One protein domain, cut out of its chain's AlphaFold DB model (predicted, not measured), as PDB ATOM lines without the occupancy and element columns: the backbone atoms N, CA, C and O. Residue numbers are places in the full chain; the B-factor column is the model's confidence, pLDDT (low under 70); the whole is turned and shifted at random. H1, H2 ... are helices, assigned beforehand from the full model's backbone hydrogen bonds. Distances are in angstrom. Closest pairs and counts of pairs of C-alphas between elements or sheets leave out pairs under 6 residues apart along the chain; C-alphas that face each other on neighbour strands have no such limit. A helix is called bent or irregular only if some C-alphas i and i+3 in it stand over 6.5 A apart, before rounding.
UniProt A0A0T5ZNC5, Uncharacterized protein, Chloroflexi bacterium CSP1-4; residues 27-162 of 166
ATOM      1  N   HIS A  27     -42.707  40.944 -19.520       95.56
ATOM      2  CA  HIS A  27     -42.063  42.071 -18.834       95.56
ATOM      3  C   HIS A  27     -41.314  42.981 -19.812       95.56
ATOM      4  O   HIS A  27     -41.474  44.201 -19.758       95.56
ATOM      5  N   VAL A  28     -40.558  42.398 -20.751       97.25
ATOM      6  CA  VAL A  28     -39.886  43.170 -21.808       97.25
ATOM      7  C   VAL A  28     -40.906  43.929 -22.655       97.25
ATOM      8  O   VAL A  28     -40.741  45.126 -22.884       97.25
ATOM      9  N   LEU A  29     -41.974  43.256 -23.088       96.25
ATOM     10  CA  LEU A  29     -43.011  43.844 -23.927       96.25
ATOM     11  C   LEU A  29     -43.713  45.007 -23.223       96.25
ATOM     12  O   LEU A  29     -43.825  46.079 -23.807       96.25
ATOM     13  N   PHE A  30     -44.157  44.833 -21.976       93.06
ATOM     14  CA  PHE A  30     -44.819  45.913 -21.244       93.06
ATOM     15  C   PHE A  30     -43.874  47.073 -20.950       93.06
ATOM     16  O   PHE A  30     -44.276  48.221 -21.120       93.06
ATOM     17  N   GLY A  31     -42.616  46.804 -20.587       93.94
ATOM     18  CA  GLY A  31     -41.622  47.863 -20.421       93.94
ATOM     19  C   GLY A  31     -41.399  48.661 -21.713       93.94
ATOM     20  O   GLY A  31     -41.405  49.889 -21.689       93.94
ATOM     21  N   ALA A  32     -41.300  47.981 -22.859       94.62
ATOM     22  CA  ALA A  32     -41.191  48.634 -24.162       94.62
ATOM     23  C   ALA A  32     -42.461  49.416 -24.539       94.62
ATOM     24  O   ALA A  32     -42.364  50.537 -25.029       94.62
ATOM     25  N   ILE A  33     -43.652  48.868 -24.278       91.75
ATOM     26  CA  ILE A  33     -44.921  49.574 -24.502       91.75
ATOM     27  C   ILE A  33     -44.954  50.854 -23.675       91.75
ATOM     28  O   ILE A  33     -45.250  51.904 -24.238       91.75
ATOM     29  N   TYR A  34     -44.609  50.800 -22.385       88.19
ATOM     30  CA  TYR A  34     -44.572  51.986 -21.528       88.19
ATOM     31  C   TYR A  34     -43.690  53.085 -22.109       88.19
ATOM     32  O   TYR A  34     -44.133  54.227 -22.185       88.19
ATOM     33  N   LEU A  35     -42.500  52.736 -22.598       88.62
ATOM     34  CA  LEU A  35     -41.609  53.688 -23.259       88.62
ATOM     35  C   LEU A  35     -42.257  54.364 -24.479       88.62
ATOM     36  O   LEU A  35     -42.057  55.552 -24.699       88.62
ATOM     37  N   LEU A  36     -43.033  53.618 -25.267       88.75
ATOM     38  CA  LEU A  36     -43.646  54.116 -26.501       88.75
ATOM     39  C   LEU A  36     -44.931  54.916 -26.263       88.75
ATOM     40  O   LEU A  36     -45.238  55.818 -27.040       88.75
ATOM     41  N   VAL A  37     -45.708  54.570 -25.233       88.56
ATOM     42  CA  VAL A  37     -47.063  55.116 -25.048       88.56
ATOM     43  C   VAL A  37     -47.176  56.127 -23.911       88.56
ATOM     44  O   VAL A  37     -48.178  56.838 -23.881       88.56
ATOM     45  N   ALA A  38     -46.198  56.225 -23.002       84.62
ATOM     46  CA  ALA A  38     -46.292  57.043 -21.782       84.62
ATOM     47  C   ALA A  38     -46.694  58.504 -22.035       84.62
ATOM     48  O   ALA A  38     -47.507  59.048 -21.284       84.62
ATOM     49  N   GLU A  39     -46.150  59.102 -23.099       85.25
ATOM     50  CA  GLU A  39     -46.343  60.516 -23.460       85.25
ATOM     51  C   GLU A  39     -47.423  60.734 -24.532       85.25
ATOM     52  O   GLU A  39     -47.619  61.844 -25.018       85.25
ATOM     53  N   THR A  40     -48.136  59.676 -24.917       88.56
ATOM     54  CA  THR A  40     -49.226  59.750 -25.898       88.56
ATOM     55  C   THR A  40     -50.572  60.026 -25.225       88.56
ATOM     56  O   THR A  40     -50.743  59.786 -24.028       88.56
ATOM     57  N   ASP A  41     -51.581  60.408 -26.011       87.62
ATOM     58  CA  ASP A  41     -52.969  60.529 -25.534       87.62
ATOM     59  C   ASP A  41     -53.513  59.230 -24.929       87.62
ATOM     60  O   ASP A  41     -54.370  59.262 -24.049       87.62
ATOM     61  N   ILE A  42     -53.028  58.074 -25.394       85.31
ATOM     62  CA  ILE A  42     -53.384  56.770 -24.826       85.31
ATOM     63  C   ILE A  42     -52.781  56.646 -23.429       85.31
ATOM     64  O   ILE A  42     -53.484  56.275 -22.491       85.31
ATOM     65  N   GLY A  43     -51.500  56.999 -23.291       85.44
ATOM     66  CA  GLY A  43     -50.804  57.028 -22.013       85.44
ATOM     67  C   GLY A  43     -51.495  57.953 -21.025       85.44
ATOM     68  O   GLY A  43     -51.767  57.541 -19.907       85.44
ATOM     69  N   ASN A  44     -51.850  59.172 -21.423       91.06
ATOM     70  CA  ASN A  44     -52.421  60.184 -20.526       91.06
ATOM     71  C   ASN A  44     -53.788  59.807 -19.918       91.06
ATOM     72  O   ASN A  44     -54.276  60.495 -19.025       91.06
ATOM     73  N   ARG A  45     -54.406  58.700 -20.348       91.69
ATOM     74  CA  ARG A  45     -55.647  58.174 -19.754       91.69
ATOM     75  C   ARG A  45     -55.435  57.462 -18.421       91.69
ATOM     76  O   ARG A  45     -56.422  57.188 -17.746       91.69
ATOM     77  N   THR A  46     -54.199  57.153 -18.040       91.50
ATOM     78  CA  THR A  46     -53.880  56.458 -16.788       91.50
ATOM     79  C   THR A  46     -52.785  57.182 -16.022       91.50
ATOM     80  O   THR A  46     -51.770  57.568 -16.589       91.50
ATOM     81  N   LEU A  47     -52.948  57.336 -14.712       92.50
ATOM     82  CA  LEU A  47     -51.868  57.732 -13.810       92.50
ATOM     83  C   LEU A  47     -51.056  56.512 -13.383       92.50
ATOM     84  O   LEU A  47     -49.826  56.569 -13.393       92.50
ATOM     85  N   PHE A  48     -51.710  55.386 -13.095       90.62
ATOM     86  CA  PHE A  48     -51.023  54.165 -12.683       90.62
ATOM     87  C   PHE A  48     -51.770  52.888 -13.075       90.62
ATOM     88  O   PHE A  48     -51.215  52.072 -13.813       90.62
ATOM     89  N   ALA A  49     -52.997  52.695 -12.583       90.88
ATOM     90  CA  ALA A  49     -53.714  51.440 -12.751       90.88
ATOM     91  C   ALA A  49     -54.564  51.472 -14.028       90.88
ATOM     92  O   ALA A  49     -54.158  51.005 -15.090       90.88
ATOM     93  N   SER A  50     -55.760  52.031 -13.945       90.69
ATOM     94  CA  SER A  50     -56.678  52.139 -15.074       90.69
ATOM     95  C   SER A  50     -57.472  53.432 -14.957       90.69
ATOM     96  O   SER A  50     -57.585  53.958 -13.850       90.69
ATOM     97  N   PRO A  51     -58.054  53.954 -16.053       91.31
ATOM     98  CA  PRO A  51     -58.676  55.276 -16.026       91.31
ATOM     99  C   PRO A  51     -59.742  55.404 -14.931       91.31
ATOM    100  O   PRO A  51     -59.777  56.400 -14.219       91.31
ATOM    101  N   GLY A  52     -60.564  54.363 -14.746       91.88
ATOM    102  CA  GLY A  52     -61.608  54.342 -13.719       91.88
ATOM    103  C   GLY A  52     -61.078  54.179 -12.291       91.88
ATOM    104  O   GLY A  52     -61.592  54.827 -11.384       91.88
ATOM    105  N   LEU A  53     -60.051  53.347 -12.075       94.50
ATOM    106  CA  LEU A  53     -59.444  53.190 -10.747       94.50
ATOM    107  C   LEU A  53     -58.701  54.458 -10.325       94.50
ATOM    108  O   LEU A  53     -58.847  54.911  -9.192       94.50
ATOM    109  N   ASP A  54     -57.946  55.045 -11.248       95.19
ATOM    110  CA  ASP A  54     -57.211  56.281 -11.012       95.19
ATOM    111  C   ASP A  54     -58.195  57.433 -10.766       95.19
ATOM    112  O   ASP A  54     -58.027  58.184  -9.812       95.19
ATOM    113  N   GLN A  55     -59.283  57.532 -11.537       95.31
ATOM    114  CA  GLN A  55     -60.317  58.537 -11.283       95.31
ATOM    115  C   GLN A  55     -60.973  58.372  -9.907       95.31
ATOM    116  O   GLN A  55     -61.192  59.368  -9.221       95.31
ATOM    117  N   ALA A  56     -61.275  57.140  -9.488       94.81
ATOM    118  CA  ALA A  56     -61.846  56.885  -8.167       94.81
ATOM    119  C   ALA A  56     -60.895  57.315  -7.036       94.81
ATOM    120  O   ALA A  56     -61.345  57.871  -6.039       94.81
ATOM    121  N   LEU A  57     -59.587  57.100  -7.208       96.50
ATOM    122  CA  LEU A  57     -58.578  57.473  -6.217       96.50
ATOM    123  C   LEU A  57     -58.286  58.983  -6.191       96.50
ATOM    124  O   LEU A  57     -58.187  59.571  -5.119       96.50
ATOM    125  N   PHE A  58     -58.122  59.606  -7.358       95.50
ATOM    126  CA  PHE A  58     -57.661  60.995  -7.476       95.50
ATOM    127  C   PHE A  58     -58.801  62.015  -7.627       95.50
ATOM    128  O   PHE A  58     -58.552  63.218  -7.615       95.50
ATOM    129  N   GLY A  59     -60.049  61.558  -7.767       95.50
ATOM    130  CA  GLY A  59     -61.245  62.405  -7.832       95.50
ATOM    131  C   GLY A  59     -61.454  63.142  -9.160       95.50
ATOM    132  O   GLY A  59     -62.444  63.858  -9.308       95.50
ATOM    133  N   ALA A  60     -60.562  62.966 -10.135       96.12
ATOM    134  CA  ALA A  60     -60.631  63.584 -11.456       96.12
ATOM    135  C   ALA A  60     -60.056  62.647 -12.525       96.12
ATOM    136  O   ALA A  60     -59.348  61.686 -12.219       96.12
ATOM    137  N   LEU A  61     -60.370  62.912 -13.795       95.56
ATOM    138  CA  LEU A  61     -59.822  62.123 -14.895       95.56
ATOM    139  C   LEU A  61     -58.298  62.329 -14.980       95.56
ATOM    140  O   LEU A  61     -57.843  63.474 -14.944       95.56
ATOM    141  N   PRO A  62     -57.502  61.258 -15.171       95.69
ATOM    142  CA  PRO A  62     -56.053  61.356 -15.358       95.69
ATOM    143  C   PRO A  62     -55.615  62.397 -16.391       95.69
ATOM    144  O   PRO A  62     -54.682  63.155 -16.142       95.69
ATOM    145  N   ALA A  63     -56.313  62.476 -17.524       94.94
ATOM    146  CA  ALA A  63     -55.977  63.415 -18.589       94.94
ATOM    147  C   ALA A  63     -56.146  64.881 -18.157       94.94
ATOM    148  O   ALA A  63     -55.317  65.714 -18.516       94.94
ATOM    149  N   ASP A  64     -57.171  65.185 -17.355       96.19
ATOM    150  CA  ASP A  64     -57.408  66.536 -16.844       96.19
ATOM    151  C   ASP A  64     -56.325  66.915 -15.829       96.19
ATOM    152  O   ASP A  64     -55.712  67.972 -15.946       96.19
ATOM    153  N   LEU A  65     -55.997  65.999 -14.909       96.19
ATOM    154  CA  LEU A  65     -54.931  66.188 -13.920       96.19
ATOM    155  C   LEU A  65     -53.566  66.442 -14.576       96.19
ATOM    156  O   LEU A  65     -52.834  67.335 -14.159       96.19
ATOM    157  N   LEU A  66     -53.223  65.677 -15.615       95.19
ATOM    158  CA  LEU A  66     -51.952  65.824 -16.332       95.19
ATOM    159  C   LEU A  66     -51.897  67.089 -17.198       95.19
ATOM    160  O   LEU A  66     -50.818  67.632 -17.425       95.19
ATOM    161  N   ARG A  67     -53.046  67.552 -17.698       94.44
ATOM    162  CA  ARG A  67     -53.150  68.801 -18.458       94.44
ATOM    163  C   ARG A  67     -53.022  70.021 -17.548       94.44
ATOM    164  O   ARG A  67     -52.374  70.993 -17.933       94.44
ATOM    165  N   ASP A  68     -53.637  69.962 -16.371       96.69
ATOM    166  CA  ASP A  68     -53.740  71.096 -15.453       96.69
ATOM    167  C   ASP A  68     -52.504  71.222 -14.539       96.69
ATOM    168  O   ASP A  68     -52.169  72.329 -14.114       96.69
ATOM    169  N   ASP A  69     -51.769  70.126 -14.298       96.69
ATOM    170  CA  ASP A  69     -50.536  70.107 -13.502       96.69
ATOM    171  C   ASP A  69     -49.332  69.552 -14.290       96.69
ATOM    172  O   ASP A  69     -49.107  68.343 -14.429       96.69
ATOM    173  N   ARG A  70     -48.479  70.473 -14.756       94.44
ATOM    174  CA  ARG A  70     -47.245  70.148 -15.486       94.44
ATOM    175  C   ARG A  70     -46.222  69.388 -14.634       94.44
ATOM    176  O   ARG A  70     -45.463  68.587 -15.183       94.44
ATOM    177  N   VAL A  71     -46.159  69.641 -13.326       97.12
ATOM    178  CA  VAL A  71     -45.204  68.971 -12.429       97.12
ATOM    179  C   VAL A  71     -45.612  67.515 -12.256       97.12
ATOM    180  O   VAL A  71     -44.765  66.628 -12.384       97.12
ATOM    181  N   LEU A  72     -46.906  67.259 -12.053       95.44
ATOM    182  CA  LEU A  72     -47.453  65.905 -12.007       95.44
ATOM    183  C   LEU A  72     -47.187  65.151 -13.314       95.44
ATOM    184  O   LEU A  72     -46.724  64.008 -13.280       95.44
ATOM    185  N   ALA A  73     -47.419  65.791 -14.464       93.44
ATOM    186  CA  ALA A  73     -47.157  65.183 -15.764       93.44
ATOM    187  C   ALA A  73     -45.685  64.794 -15.952       93.44
ATOM    188  O   ALA A  73     -45.384  63.676 -16.382       93.44
ATOM    189  N   GLN A  74     -44.764  65.678 -15.567       94.06
ATOM    190  CA  GLN A  74     -43.333  65.413 -15.666       94.06
ATOM    191  C   GLN A  74     -42.881  64.316 -14.693       94.06
ATOM    192  O   GLN A  74     -42.125  63.426 -15.083       94.06
ATOM    193  N   LEU A  75     -43.374  64.333 -13.450       94.75
ATOM    194  CA  LEU A  75     -43.098  63.287 -12.465       94.75
ATOM    195  C   LEU A  75     -43.566  61.919 -12.969       94.75
ATOM    196  O   LEU A  75     -42.814  60.946 -12.911       94.75
ATOM    197  N   ARG A  76     -44.787  61.848 -13.506       94.19
ATOM    198  CA  ARG A  76     -45.339  60.619 -14.076       94.19
ATOM    199  C   ARG A  76     -44.502  60.102 -15.245       94.19
ATOM    200  O   ARG A  76     -44.216  58.908 -15.268       94.19
ATOM    201  N   SER A  77     -44.091  60.965 -16.181       91.81
ATOM    202  CA  SER A  77     -43.242  60.554 -17.315       91.81
ATOM    203  C   SER A  77     -41.927  59.934 -16.823       91.81
ATOM    204  O   SER A  77     -41.579  58.818 -17.214       91.81
ATOM    205  N   ILE A  78     -41.252  60.580 -15.862       93.44
ATOM    206  CA  ILE A  78     -40.015  60.052 -15.264       93.44
ATOM    207  C   ILE A  78     -40.265  58.697 -14.589       93.44
ATOM    208  O   ILE A  78     -39.497  57.757 -14.796       93.44
ATOM    209  N   LEU A  79     -41.343  58.565 -13.809       92.69
ATOM    210  CA  LEU A  79     -41.692  57.302 -13.154       92.69
ATOM    211  C   LEU A  79     -41.958  56.188 -14.170       92.69
ATOM    212  O   LEU A  79     -41.494  55.067 -13.976       92.69
ATOM    213  N   TYR A  80     -42.658  56.483 -15.264       92.12
ATOM    214  CA  TYR A  80     -42.939  55.502 -16.310       92.12
ATOM    215  C   TYR A  80     -41.666  55.073 -17.034       92.12
ATOM    216  O   TYR A  80     -41.507  53.887 -17.310       92.12
ATOM    217  N   LEU A  81     -40.728  55.993 -17.269       92.69
ATOM    218  CA  LEU A  81     -39.423  55.665 -17.838       92.69
ATOM    219  C   LEU A  81     -38.607  54.751 -16.909       92.69
ATOM    220  O   LEU A  81     -38.008  53.776 -17.364       92.69
ATOM    221  N   VAL A  82     -38.621  55.025 -15.600       94.38
ATOM    222  CA  VAL A  82     -37.969  54.169 -14.596       94.38
ATOM    223  C   VAL A  82     -38.612  52.780 -14.568       94.38
ATOM    224  O   VAL A  82     -37.902  51.778 -14.641       94.38
ATOM    225  N   ILE A  83     -39.946  52.700 -14.519       92.06
ATOM    226  CA  ILE A  83     -40.688  51.431 -14.537       92.06
ATOM    227  C   ILE A  83     -40.391  50.654 -15.823       92.06
ATOM    228  O   ILE A  83     -40.101  49.461 -15.756       92.06
ATOM    229  N   ALA A  84     -40.393  51.321 -16.979       93.88
ATOM    230  CA  ALA A  84     -40.057  50.716 -18.261       93.88
ATOM    231  C   ALA A  84     -38.656  50.089 -18.241       93.88
ATOM    232  O   ALA A  84     -38.503  48.913 -18.569       93.88
ATOM    233  N   GLY A  85     -37.644  50.839 -17.792       95.94
ATOM    234  CA  GLY A  85     -36.270  50.348 -17.686       95.94
ATOM    235  C   GLY A  85     -36.130  49.155 -16.736       95.94
ATOM    236  O   GLY A  85     -35.449  48.178 -17.064       95.94
ATOM    237  N   LEU A  86     -36.809  49.196 -15.585       95.25
ATOM    238  CA  LEU A  86     -36.816  48.101 -14.612       95.25
ATOM    239  C   LEU A  86     -37.500  46.846 -15.165       95.25
ATOM    240  O   LEU A  86     -36.949  45.756 -15.026       95.25
ATOM    241  N   LEU A  87     -38.651  46.985 -15.831       94.06
ATOM    242  CA  LEU A  87     -39.376  45.865 -16.438       94.06
ATOM    243  C   LEU A  87     -38.573  45.209 -17.565       94.06
ATOM    244  O   LEU A  87     -38.463  43.984 -17.597       94.06
ATOM    245  N   VAL A  88     -37.964  46.004 -18.451       97.12
ATOM    246  CA  VAL A  88     -37.106  45.478 -19.523       97.12
ATOM    247  C   VAL A  88     -35.902  44.742 -18.937       97.12
ATOM    248  O   VAL A  88     -35.626  43.611 -19.333       97.12
ATOM    249  N   SER A  89     -35.220  45.341 -17.958       97.75
ATOM    250  CA  SER A  89     -34.055  44.723 -17.312       97.75
ATOM    251  C   SER A  89     -34.424  43.412 -16.615       97.75
ATOM    252  O   SER A  89     -33.759  42.394 -16.810       97.75
ATOM    253  N   LEU A  90     -35.519  43.412 -15.849       95.94
ATOM    254  CA  LEU A  90     -36.040  42.227 -15.174       95.94
ATOM    255  C   LEU A  90     -36.413  41.131 -16.178       95.94
ATOM    256  O   LEU A  90     -36.010  39.983 -16.001       95.94
ATOM    257  N   GLY A  91     -37.127  41.482 -17.248       96.81
ATOM    258  CA  GLY A  91     -37.521  40.545 -18.294       96.81
ATOM    259  C   GLY A  91     -36.321  39.898 -18.987       96.81
ATOM    260  O   GLY A  91     -36.298  38.681 -19.158       96.81
ATOM    261  N   ILE A  92     -35.274  40.668 -19.303       98.50
ATOM    262  CA  ILE A  92     -34.025  40.136 -19.877       98.50
ATOM    263  C   ILE A  92     -33.357  39.142 -18.918       98.50
ATOM    264  O   ILE A  92     -32.955  38.057 -19.340       98.50
ATOM    265  N   VAL A  93     -33.265  39.475 -17.627       98.31
ATOM    266  CA  VAL A  93     -32.699  38.569 -16.615       98.31
ATOM    267  C   VAL A  93     -33.534  37.294 -16.496       98.31
ATOM    268  O   VAL A  93     -32.975  36.200 -16.469       98.31
ATOM    269  N   GLN A  94     -34.863  37.403 -16.479       98.19
ATOM    270  CA  GLN A  94     -35.766  36.251 -16.422       98.19
ATOM    271  C   GLN A  94     -35.598  35.334 -17.639       98.19
ATOM    272  O   GLN A  94     -35.485  34.118 -17.481       98.19
ATOM    273  N   LEU A  95     -35.511  35.901 -18.844       98.69
ATOM    274  CA  LEU A  95     -35.227  35.154 -20.071       98.69
ATOM    275  C   LEU A  95     -33.870  34.444 -19.992       98.69
ATOM    276  O   LEU A  95     -33.783  33.252 -20.288       98.69
ATOM    277  N   ALA A  96     -32.825  35.138 -19.538       98.69
ATOM    278  CA  ALA A  96     -31.488  34.570 -19.396       98.69
ATOM    279  C   ALA A  96     -31.446  33.426 -18.369       98.69
ATOM    280  O   ALA A  96     -30.903  32.362 -18.661       98.69
ATOM    281  N   LEU A  97     -32.050  33.603 -17.190       98.50
ATOM    282  CA  LEU A  97     -32.132  32.564 -16.157       98.50
ATOM    283  C   LEU A  97     -32.921  31.346 -16.635       98.50
ATOM    284  O   LEU A  97     -32.525  30.206 -16.385       98.50
ATOM    285  N   THR A  98     -34.015  31.583 -17.358       98.44
ATOM    286  CA  THR A  98     -34.851  30.512 -17.898       98.44
ATOM    287  C   THR A  98     -34.091  29.719 -18.960       98.44
ATOM    288  O   THR A  98     -34.035  28.492 -18.893       98.44
ATOM    289  N   TRP A  99     -33.446  30.403 -19.907       98.25
ATOM    290  CA  TRP A  99     -32.766  29.762 -21.033       98.25
ATOM    291  C   TRP A  99     -31.412  29.144 -20.673       98.25
ATOM    292  O   TRP A  99     -31.082  28.047 -21.115       98.25
ATOM    293  N   PHE A 100     -30.597  29.827 -19.873       97.50
ATOM    294  CA  PHE A 100     -29.247  29.354 -19.562       97.50
ATOM    295  C   PHE A 100     -29.172  28.530 -18.275       97.50
ATOM    296  O   PHE A 100     -28.249  27.722 -18.143       97.50
ATOM    297  N   GLY A 101     -30.123  28.712 -17.357       97.50
ATOM    298  CA  GLY A 101     -30.225  27.956 -16.114       97.50
ATOM    299  C   GLY A 101     -31.276  26.854 -16.199       97.50
ATOM    300  O   GLY A 101     -30.934  25.674 -16.280       97.50
ATOM    301  N   LEU A 102     -32.557  27.231 -16.187       97.69
ATOM    302  CA  LEU A 102     -33.659  26.281 -16.005       97.69
ATOM    303  C   LEU A 102     -33.762  25.246 -17.133       97.69
ATOM    304  O   LEU A 102     -33.918  24.061 -16.855       97.69
ATOM    305  N   HIS A 103     -33.597  25.665 -18.390       96.62
ATOM    306  CA  HIS A 103     -33.565  24.766 -19.551       96.62
ATOM    307  C   HIS A 103     -32.451  23.707 -19.458       96.62
ATOM    308  O   HIS A 103     -32.548  22.652 -20.072       96.62
ATOM    309  N   ARG A 104     -31.400  23.950 -18.660       95.25
ATOM    310  CA  ARG A 104     -30.323  22.986 -18.372       95.25
ATOM    311  C   ARG A 104     -30.528  22.214 -17.062       95.25
ATOM    312  O   ARG A 104     -29.561  21.705 -16.502       95.25
ATOM    313  N   GLY A 105     -31.748  22.197 -16.524       95.12
ATOM    314  CA  GLY A 105     -32.078  21.495 -15.283       95.12
ATOM    315  C   GLY A 105     -31.482  22.127 -14.019       95.12
ATOM    316  O   GLY A 105     -31.384  21.475 -12.983       95.12
ATOM    317  N   GLN A 106     -31.048  23.390 -14.070       96.75
ATOM    318  CA  GLN A 106     -30.408  24.036 -12.923       96.75
ATOM    319  C   GLN A 106     -31.458  24.551 -11.929       96.75
ATOM    320  O   GLN A 106     -32.045  25.616 -12.127       96.75
ATOM    321  N   GLY A 107     -31.676  23.830 -10.825       96.56
ATOM    322  CA  GLY A 107     -32.733  24.157  -9.858       96.56
ATOM    323  C   GLY A 107     -32.615  25.528  -9.182       96.56
ATOM    324  O   GLY A 107     -33.632  26.137  -8.853       96.56
ATOM    325  N   TRP A 108     -31.405  26.080  -9.048       98.00
ATOM    326  CA  TRP A 108     -31.220  27.437  -8.516       98.00
ATOM    327  C   TRP A 108     -31.881  28.506  -9.402       98.00
ATOM    328  O   TRP A 108     -32.364  29.513  -8.885       98.00
ATOM    329  N   ALA A 109     -31.953  28.276 -10.720       98.19
ATOM    330  CA  ALA A 109     -32.587  29.201 -11.649       98.19
ATOM    331  C   ALA A 109     -34.103  29.250 -11.425       98.19
ATOM    332  O   ALA A 109     -34.683  30.333 -11.432       98.19
ATOM    333  N   LEU A 110     -34.730  28.101 -11.141       98.12
ATOM    334  CA  LEU A 110     -36.146  28.042 -10.773       98.12
ATOM    335  C   LEU A 110     -36.420  28.827  -9.491       98.12
ATOM    336  O   LEU A 110     -37.360  29.615  -9.448       98.12
ATOM    337  N   VAL A 111     -35.596  28.629  -8.459       98.00
ATOM    338  CA  VAL A 111     -35.749  29.331  -7.176       98.00
ATOM    339  C   VAL A 111     -35.605  30.839  -7.370       98.00
ATOM    340  O   VAL A 111     -36.443  31.590  -6.879       98.00
ATOM    341  N   ALA A 112     -34.600  31.290  -8.125       97.94
ATOM    342  CA  ALA A 112     -34.410  32.708  -8.421       97.94
ATOM    343  C   ALA A 112     -35.615  33.309  -9.167       97.94
ATOM    344  O   ALA A 112     -36.132  34.349  -8.758       97.94
ATOM    345  N   LEU A 113     -36.106  32.632 -10.215       97.75
ATOM    346  CA  LEU A 113     -37.289  33.050 -10.976       97.75
ATOM    347  C   LEU A 113     -38.532  33.122 -10.078       97.75
ATOM    348  O   LEU A 113     -39.186  34.165 -10.027       97.75
ATOM    349  N   ALA A 114     -38.808  32.062  -9.317       97.00
ATOM    350  CA  ALA A 114     -39.955  31.972  -8.421       97.00
ATOM    351  C   ALA A 114     -39.927  33.062  -7.345       97.00
ATOM    352  O   ALA A 114     -40.896  33.799  -7.196       97.00
ATOM    353  N   VAL A 115     -38.809  33.218  -6.631       96.25
ATOM    354  CA  VAL A 115     -38.673  34.229  -5.573       96.25
ATOM    355  C   VAL A 115     -38.798  35.640  -6.149       96.25
ATOM    356  O   VAL A 115     -39.529  36.454  -5.585       96.25
ATOM    357  N   SER A 116     -38.154  35.919  -7.290       92.38
ATOM    358  CA  SER A 116     -38.208  37.245  -7.926       92.38
ATOM    359  C   SER A 116     -39.623  37.668  -8.326       92.38
ATOM    360  O   SER A 116     -39.950  38.848  -8.250       92.38
ATOM    361  N   GLY A 117     -40.476  36.720  -8.722       91.75
ATOM    362  CA  GLY A 117     -41.863  37.011  -9.065       91.75
ATOM    363  C   GLY A 117     -42.800  36.991  -7.855       91.75
ATOM    364  O   GLY A 117     -43.636  37.879  -7.704       91.75
ATOM    365  N   LEU A 118     -42.646  36.017  -6.949       92.50
ATOM    366  CA  LEU A 118     -43.534  35.858  -5.793       92.50
ATOM    367  C   LEU A 118     -43.417  37.023  -4.807       92.50
ATOM    368  O   LEU A 118     -44.409  37.409  -4.186       92.50
ATOM    369  N   VAL A 119     -42.229  37.624  -4.693       93.62
ATOM    370  CA  VAL A 119     -42.019  38.782  -3.819       93.62
ATOM    371  C   VAL A 119     -42.849  39.992  -4.247       93.62
ATOM    372  O   VAL A 119     -43.115  40.841  -3.409       93.62
ATOM    373  N   MET A 120     -43.318  40.078  -5.499       89.31
ATOM    374  CA  MET A 120     -44.129  41.210  -5.959       89.31
ATOM    375  C   MET A 120     -45.552  41.219  -5.383       89.31
ATOM    376  O   MET A 120     -46.122  42.291  -5.195       89.31
ATOM    377  N   PHE A 121     -46.130  40.056  -5.059       89.69
ATOM    378  CA  PHE A 121     -47.505  39.962  -4.547       89.69
ATOM    379  C   PHE A 121     -47.785  40.811  -3.296       89.69
ATOM    380  O   PHE A 121     -48.776  41.542  -3.312       89.69
ATOM    381  N   PRO A 122     -46.956  40.794  -2.231       93.31
ATOM    382  CA  PRO A 122     -47.178  41.680  -1.090       93.31
ATOM    383  C   PRO A 122     -47.106  43.166  -1.470       93.31
ATOM    384  O   PRO A 122     -47.878  43.960  -0.940       93.31
ATOM    385  N   PHE A 123     -46.256  43.555  -2.425       92.38
ATOM    386  CA  PHE A 123     -46.221  44.940  -2.901       92.38
ATOM    387  C   PHE A 123     -47.479  45.308  -3.686       92.38
ATOM    388  O   PHE A 123     -47.962  46.425  -3.531       92.38
ATOM    389  N   TRP A 124     -48.074  44.381  -4.443       91.38
ATOM    390  CA  TRP A 124     -49.368  44.632  -5.084       91.38
ATOM    391  C   TRP A 124     -50.471  44.918  -4.070       91.38
ATOM    392  O   TRP A 124     -51.254  45.841  -4.278       91.38
ATOM    393  N   VAL A 125     -50.487  44.220  -2.934       92.12
ATOM    394  CA  VAL A 125     -51.428  44.527  -1.843       92.12
ATOM    395  C   VAL A 125     -51.239  45.962  -1.342       92.12
ATOM    396  O   VAL A 125     -52.219  46.687  -1.177       92.12
ATOM    397  N   LEU A 126     -49.992  46.401  -1.145       94.94
ATOM    398  CA  LEU A 126     -49.692  47.766  -0.698       94.94
ATOM    399  C   LEU A 126     -50.092  48.821  -1.736       94.94
ATOM    400  O   LEU A 126     -50.663  49.846  -1.378       94.94
ATOM    401  N   VAL A 127     -49.829  48.551  -3.013       93.12
ATOM    402  CA  VAL A 127     -50.166  49.432  -4.138       93.12
ATOM    403  C   VAL A 127     -51.678  49.609  -4.286       93.12
ATOM    404  O   VAL A 127     -52.137  50.709  -4.577       93.12
ATOM    405  N   PHE A 128     -52.460  48.549  -4.077       93.88
ATOM    406  CA  PHE A 128     -53.914  48.586  -4.251       93.88
ATOM    407  C   PHE A 128     -54.693  49.041  -3.017       93.88
ATOM    408  O   PHE A 128     -55.871  49.381  -3.130       93.88
ATOM    409  N   ARG A 129     -54.051  49.099  -1.850       95.44
ATOM    410  CA  ARG A 129     -54.689  49.540  -0.609       95.44
ATOM    411  C   ARG A 129     -55.337  50.936  -0.711       95.44
ATOM    412  O   ARG A 129     -56.506  51.028  -0.346       95.44
ATOM    413  N   PRO A 130     -54.684  51.985  -1.253       96.25
ATOM    414  CA  PRO A 130     -55.315  53.301  -1.394       96.25
ATOM    415  C   PRO A 130     -56.553  53.277  -2.297       96.25
ATOM    416  O   PRO A 130     -57.534  53.958  -2.023       96.25
ATOM    417  N   TYR A 131     -56.544  52.454  -3.350       95.19
ATOM    418  CA  TYR A 131     -57.693  52.299  -4.245       95.19
ATOM    419  C   TYR A 131     -58.888  51.667  -3.523       95.19
ATOM    420  O   TYR A 131     -60.016  52.115  -3.703       95.19
ATOM    421  N   LEU A 132     -58.648  50.662  -2.671       94.25
ATOM    422  CA  LEU A 132     -59.692  50.075  -1.824       94.25
ATOM    423  C   LEU A 132     -60.245  51.087  -0.818       94.25
ATOM    424  O   LEU A 132     -61.458  51.168  -0.643       94.25
ATOM    425  N   GLU A 133     -59.369  51.866  -0.179       95.44
ATOM    426  CA  GLU A 133     -59.756  52.920   0.769       95.44
ATOM    427  C   GLU A 133     -60.576  54.033   0.087       95.44
ATOM    428  O   GLU A 133     -61.493  54.577   0.697       95.44
ATOM    429  N   ALA A 134     -60.324  54.298  -1.199       94.44
ATOM    430  CA  ALA A 134     -61.115  55.197  -2.041       94.44
ATOM    431  C   ALA A 134     -62.420  54.573  -2.587       94.44
ATOM    432  O   ALA A 134     -63.141  55.209  -3.353       94.44
ATOM    433  N   GLY A 135     -62.739  53.323  -2.228       92.69
ATOM    434  CA  GLY A 135     -63.944  52.626  -2.689       92.69
ATOM    435  C   GLY A 135     -63.893  52.170  -4.152       92.69
ATOM    436  O   GLY A 135     -64.936  51.880  -4.741       92.69
ATOM    437  N   ALA A 136     -62.706  52.100  -4.758       92.62
ATOM    438  CA  ALA A 136     -62.554  51.702  -6.149       92.62
ATOM    439  C   ALA A 136     -62.817  50.188  -6.334       92.62
ATOM    440  O   ALA A 136     -62.296  49.365  -5.572       92.62
ATOM    441  N   PRO A 137     -63.586  49.775  -7.360       87.31
ATOM    442  CA  PRO A 137     -63.930  48.374  -7.570       87.31
ATOM    443  C   PRO A 137     -62.749  47.601  -8.170       87.31
ATOM    444  O   PRO A 137     -62.554  47.561  -9.389       87.31
ATOM    445  N   LEU A 138     -61.961  46.945  -7.317       87.94
ATOM    446  CA  LEU A 138     -60.901  46.043  -7.763       87.94
ATOM    447  C   LEU A 138     -61.502  44.746  -8.314       87.94
ATOM    448  O   LEU A 138     -61.948  43.873  -7.575       87.94
ATOM    449  N   GLY A 139     -61.500  44.625  -9.637       86.00
ATOM    450  CA  GLY A 139     -61.842  43.405 -10.365       86.00
ATOM    451  C   GLY A 139     -60.708  43.004 -11.301       86.00
ATOM    452  O   GLY A 139     -59.887  43.841 -11.675       86.00
ATOM    453  N   LEU A 140     -60.684  41.736 -11.724       82.38
ATOM    454  CA  LEU A 140     -59.641  41.194 -12.610       82.38
ATOM    455  C   LEU A 140     -59.434  42.044 -13.878       82.38
ATOM    456  O   LEU A 140     -58.302  42.272 -14.288       82.38
ATOM    457  N   PHE A 141     -60.523  42.550 -14.463       81.06
ATOM    458  CA  PHE A 141     -60.489  43.373 -15.677       81.06
ATOM    459  C   PHE A 141     -60.248  44.868 -15.420       81.06
ATOM    460  O   PHE A 141     -59.962  45.604 -16.360       81.06
ATOM    461  N   ASN A 142     -60.341  45.316 -14.164       83.06
ATOM    462  CA  ASN A 142     -60.039  46.698 -13.773       83.06
ATOM    463  C   ASN A 142     -58.573  46.851 -13.351       83.06
ATOM    464  O   ASN A 142     -58.015  47.945 -13.451       83.06
ATOM    465  N   ILE A 143     -57.960  45.756 -12.888       87.75
ATOM    466  CA  ILE A 143     -56.532  45.661 -12.596       87.75
ATOM    467  C   ILE A 143     -55.767  45.515 -13.919       87.75
ATOM    468  O   ILE A 143     -56.138  44.694 -14.763       87.75
ATOM    469  N   PRO A 144     -54.667  46.260 -14.098       86.94
ATOM    470  CA  PRO A 144     -53.860  46.159 -15.301       86.94
ATOM    471  C   PRO A 144     -53.394  44.728 -15.611       86.94
ATOM    472  O   PRO A 144     -52.855  44.058 -14.724       86.94
ATOM    473  N   PRO A 145     -53.506  44.267 -16.872       86.69
ATOM    474  CA  PRO A 145     -53.063  42.930 -17.267       86.69
ATOM    475  C   PRO A 145     -51.602  42.632 -16.936       86.69
ATOM    476  O   PRO A 145     -51.274  41.514 -16.552       86.69
ATOM    477  N   TRP A 146     -50.727  43.634 -17.011       85.06
ATOM    478  CA  TRP A 146     -49.308  43.484 -16.692       85.06
ATOM    479  C   TRP A 146     -49.035  43.140 -15.217       85.06
ATOM    480  O   TRP A 146     -47.932  42.711 -14.904       85.06
ATOM    481  N   ILE A 147     -50.021  43.272 -14.323       87.12
ATOM    482  CA  ILE A 147     -49.908  42.870 -12.914       87.12
ATOM    483  C   ILE A 147     -50.300  41.401 -12.726       87.12
ATOM    484  O   ILE A 147     -49.565  40.636 -12.102       87.12
ATOM    485  N   TRP A 148     -51.455  40.982 -13.251       86.56
ATOM    486  CA  TRP A 148     -51.996  39.647 -12.964       86.56
ATOM    487  C   TRP A 148     -51.589  38.579 -13.984       86.56
ATOM    488  O   TRP A 148     -51.428  37.421 -13.597       86.56
ATOM    489  N   VAL A 149     -51.373  38.933 -15.259       90.12
ATOM    490  CA  VAL A 149     -50.958  37.970 -16.298       90.12
ATOM    491  C   VAL A 149     -49.620  37.318 -15.936       90.12
ATOM    492  O   VAL A 149     -49.551  36.088 -15.975       90.12
ATOM    493  N   PRO A 150     -48.573  38.061 -15.512       88.38
ATOM    494  CA  PRO A 150     -47.321  37.428 -15.112       88.38
ATOM    495  C   PRO A 150     -47.496  36.482 -13.920       88.38
ATOM    496  O   PRO A 150     -46.941  35.386 -13.932       88.38
ATOM    497  N   GLY A 151     -48.321  36.847 -12.934       87.69
ATOM    498  CA  GLY A 151     -48.641  35.977 -11.797       87.69
ATOM    499  C   GLY A 151     -49.304  34.661 -12.222       87.69
ATOM    500  O   GLY A 151     -48.934  33.593 -11.731       87.69
ATOM    501  N   GLY A 152     -50.221  34.730 -13.191       91.75
ATOM    502  CA  GLY A 152     -50.887  33.564 -13.776       91.75
ATOM    503  C   GLY A 152     -49.955  32.618 -14.538       91.75
ATOM    504  O   GLY A 152     -50.264  31.438 -14.644       91.75
ATOM    505  N   LEU A 153     -48.807  33.099 -15.027       95.62
ATOM    506  CA  LEU A 153     -47.778  32.273 -15.674       95.62
ATOM    507  C   LEU A 153     -46.738  31.756 -14.679       95.62
ATOM    508  O   LEU A 153     -46.319  30.600 -14.751       95.62
ATOM    509  N   LEU A 154     -46.340  32.609 -13.735       95.94
ATOM    510  CA  LEU A 154     -45.310  32.324 -12.746       95.94
ATOM    511  C   LEU A 154     -45.673  31.116 -11.884       95.94
ATOM    512  O   LEU A 154     -44.834  30.240 -11.689       95.94
ATOM    513  N   ILE A 155     -46.902  31.068 -11.365       95.56
ATOM    514  CA  ILE A 155     -47.344  30.002 -10.456       95.56
ATOM    515  C   ILE A 155     -47.290  28.627 -11.144       95.56
ATOM    516  O   ILE A 155     -46.547  27.767 -10.661       95.56
ATOM    517  N   PRO A 156     -47.993  28.382 -12.272       97.25
ATOM    518  CA  PRO A 156     -47.921  27.090 -12.948       97.25
ATOM    519  C   PRO A 156     -46.517  26.797 -13.485       97.25
ATOM    520  O   PRO A 156     -46.063  25.661 -13.368       97.25
ATOM    521  N   GLY A 157     -45.796  27.804 -13.996       97.69
ATOM    522  CA  GLY A 157     -44.408  27.647 -14.433       97.69
ATOM    523  C   GLY A 157     -43.502  27.162 -13.302       97.69
ATOM    524  O   GLY A 157     -42.716  26.237 -13.492       97.69
ATOM    525  N   THR A 158     -43.671  27.707 -12.097       97.31
ATOM    526  CA  THR A 158     -42.913  27.302 -10.907       97.31
ATOM    527  C   THR A 158     -43.250  25.873 -10.485       97.31
ATOM    528  O   THR A 158     -42.343  25.071 -10.261       97.31
ATOM    529  N   VAL A 159     -44.541  25.531 -10.412       97.81
ATOM    530  CA  VAL A 159     -44.996  24.186 -10.021       97.81
ATOM    531  C   VAL A 159     -44.494  23.126 -11.001       97.81
ATOM    532  O   VAL A 159     -43.918  22.123 -10.582       97.81
ATOM    533  N   LEU A 160     -44.657  23.358 -12.305       97.94
ATOM    534  CA  LEU A 160     -44.197  22.441 -13.347       97.94
ATOM    535  C   LEU A 160     -42.675  22.287 -13.350       97.94
ATOM    536  O   LEU A 160     -42.174  21.178 -13.523       97.94
ATOM    537  N   GLY A 161     -41.943  23.378 -13.103       97.25
ATOM    538  CA  GLY A 161     -40.485  23.352 -13.016       97.25
ATOM    539  C   GLY A 161     -40.025  22.518 -11.832       97.25
ATOM    540  O   GLY A 161     -39.125  21.699 -11.966       97.25
ATOM    541  N   TRP A 162     -40.689  22.664 -10.686       97.44
ATOM    542  CA  TRP A 162     -40.379  21.882  -9.495       97.44
ATOM    543  C   TRP A 162     -40.640  20.387  -9.696       97.44
ATOM    544  O   TRP A 162     -39.856  19.565  -9.233       97.44
TER     545      TRP A 162
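Overview. This is residues 27 to 162 of the 166 residues of an uncharacterized protein of Chloroflexi bacterium CSP1-4 (UniProt A0A0T5ZNC5). Two helical limbs form a narrow, elongated V: the long helix H4 is one limb, and H5 followed by H6 folds back from its last residues as the other. H1 packs on H4 and H7 packs on H5, while the small helices H2 and H3 loosely bridge the open end. The printed part has 136 residues with seven named helices, H1 to H7 in chain order, and no named strand; the class is all helix. It is only just compact, close to loose, with a radius of gyration of the C-alphas of 17.0 A, and spans 54 by 29 by 19 A.

Arrangement. Start at H4, residues 70 to 104, the hub, which has a kink of 29 degrees near residue 98. With residues 80 to 92 alone it touches H1, residues 27 to 37, opposite ways at a shallow tilt of 25 degrees; the closest C-alphas, of Gly 31 and Ala 84, are 3.9 A apart. With residues 94 to 102 alone it touches H5, residues 107 to 118, in a helical hairpin at a shallow tilt of 23 degrees; the closest C-alphas, of Gly 101 and Ala 109, are 5.2 A apart. H3, residues 62 to 68, and H4 touch only at the corner, closest at the C-alphas of Leu 66 and Ala 73, 4.9 A. H5 touches H7, residues 145 to 162, opposite ways at a shallow tilt of 28 degrees, closest at the C-alphas of Ala 114 and Thr 158, 6.1 A. H7 and H1 only just touch, with 3 pairs of C-alphas within 8 A, closest at Phe 30 and Trp 146, 6.8 A. H6, residues 120 to 133, and H5 meet only through their link. H6 touches H2, residues 51 to 58, with residues 130 to 131 alone, closest at the C-alphas of Leu 57 and Tyr 131, 5.6 A. H2 and H3 only just touch, with 3 pairs of C-alphas within 8 A, closest at Gln 55 and Pro 62, 6.5 A. H4 and H6 are apart. Every O i to N i+4 pair is within hydrogen-bond range in H1, H2, H3 and H5, against 29 of 31 in H4, 8 of 10 in H6 and 11 of 14 in H7.

Along the chain. Find C-alpha 70 at (-47.245, 70.148, -15.486); from there H4 runs 50.2 A to C-alpha 104 at (-30.323, 22.986, -18.372). H1 measures 15.3 A, H2 10.3 A, H3 10.0 A, H5 16.4 A and H6 20.7 A. H6 is irregular, with C-alphas 127 and 130 7.0 A apart. H7 runs 25.8 A and ends at C-alpha 162, (-40.379, 21.882, -9.495).

Size, cuts and confidence. The two farthest C-alphas, of Asp 68 and Gly 105, are 54.1 A apart. The printed part has no cut. The links H1 to H2 and H6 to H7 are long, with 13 and 11 residues. The mean pLDDT of the printed part is 93.5, and no printed residue is under 70.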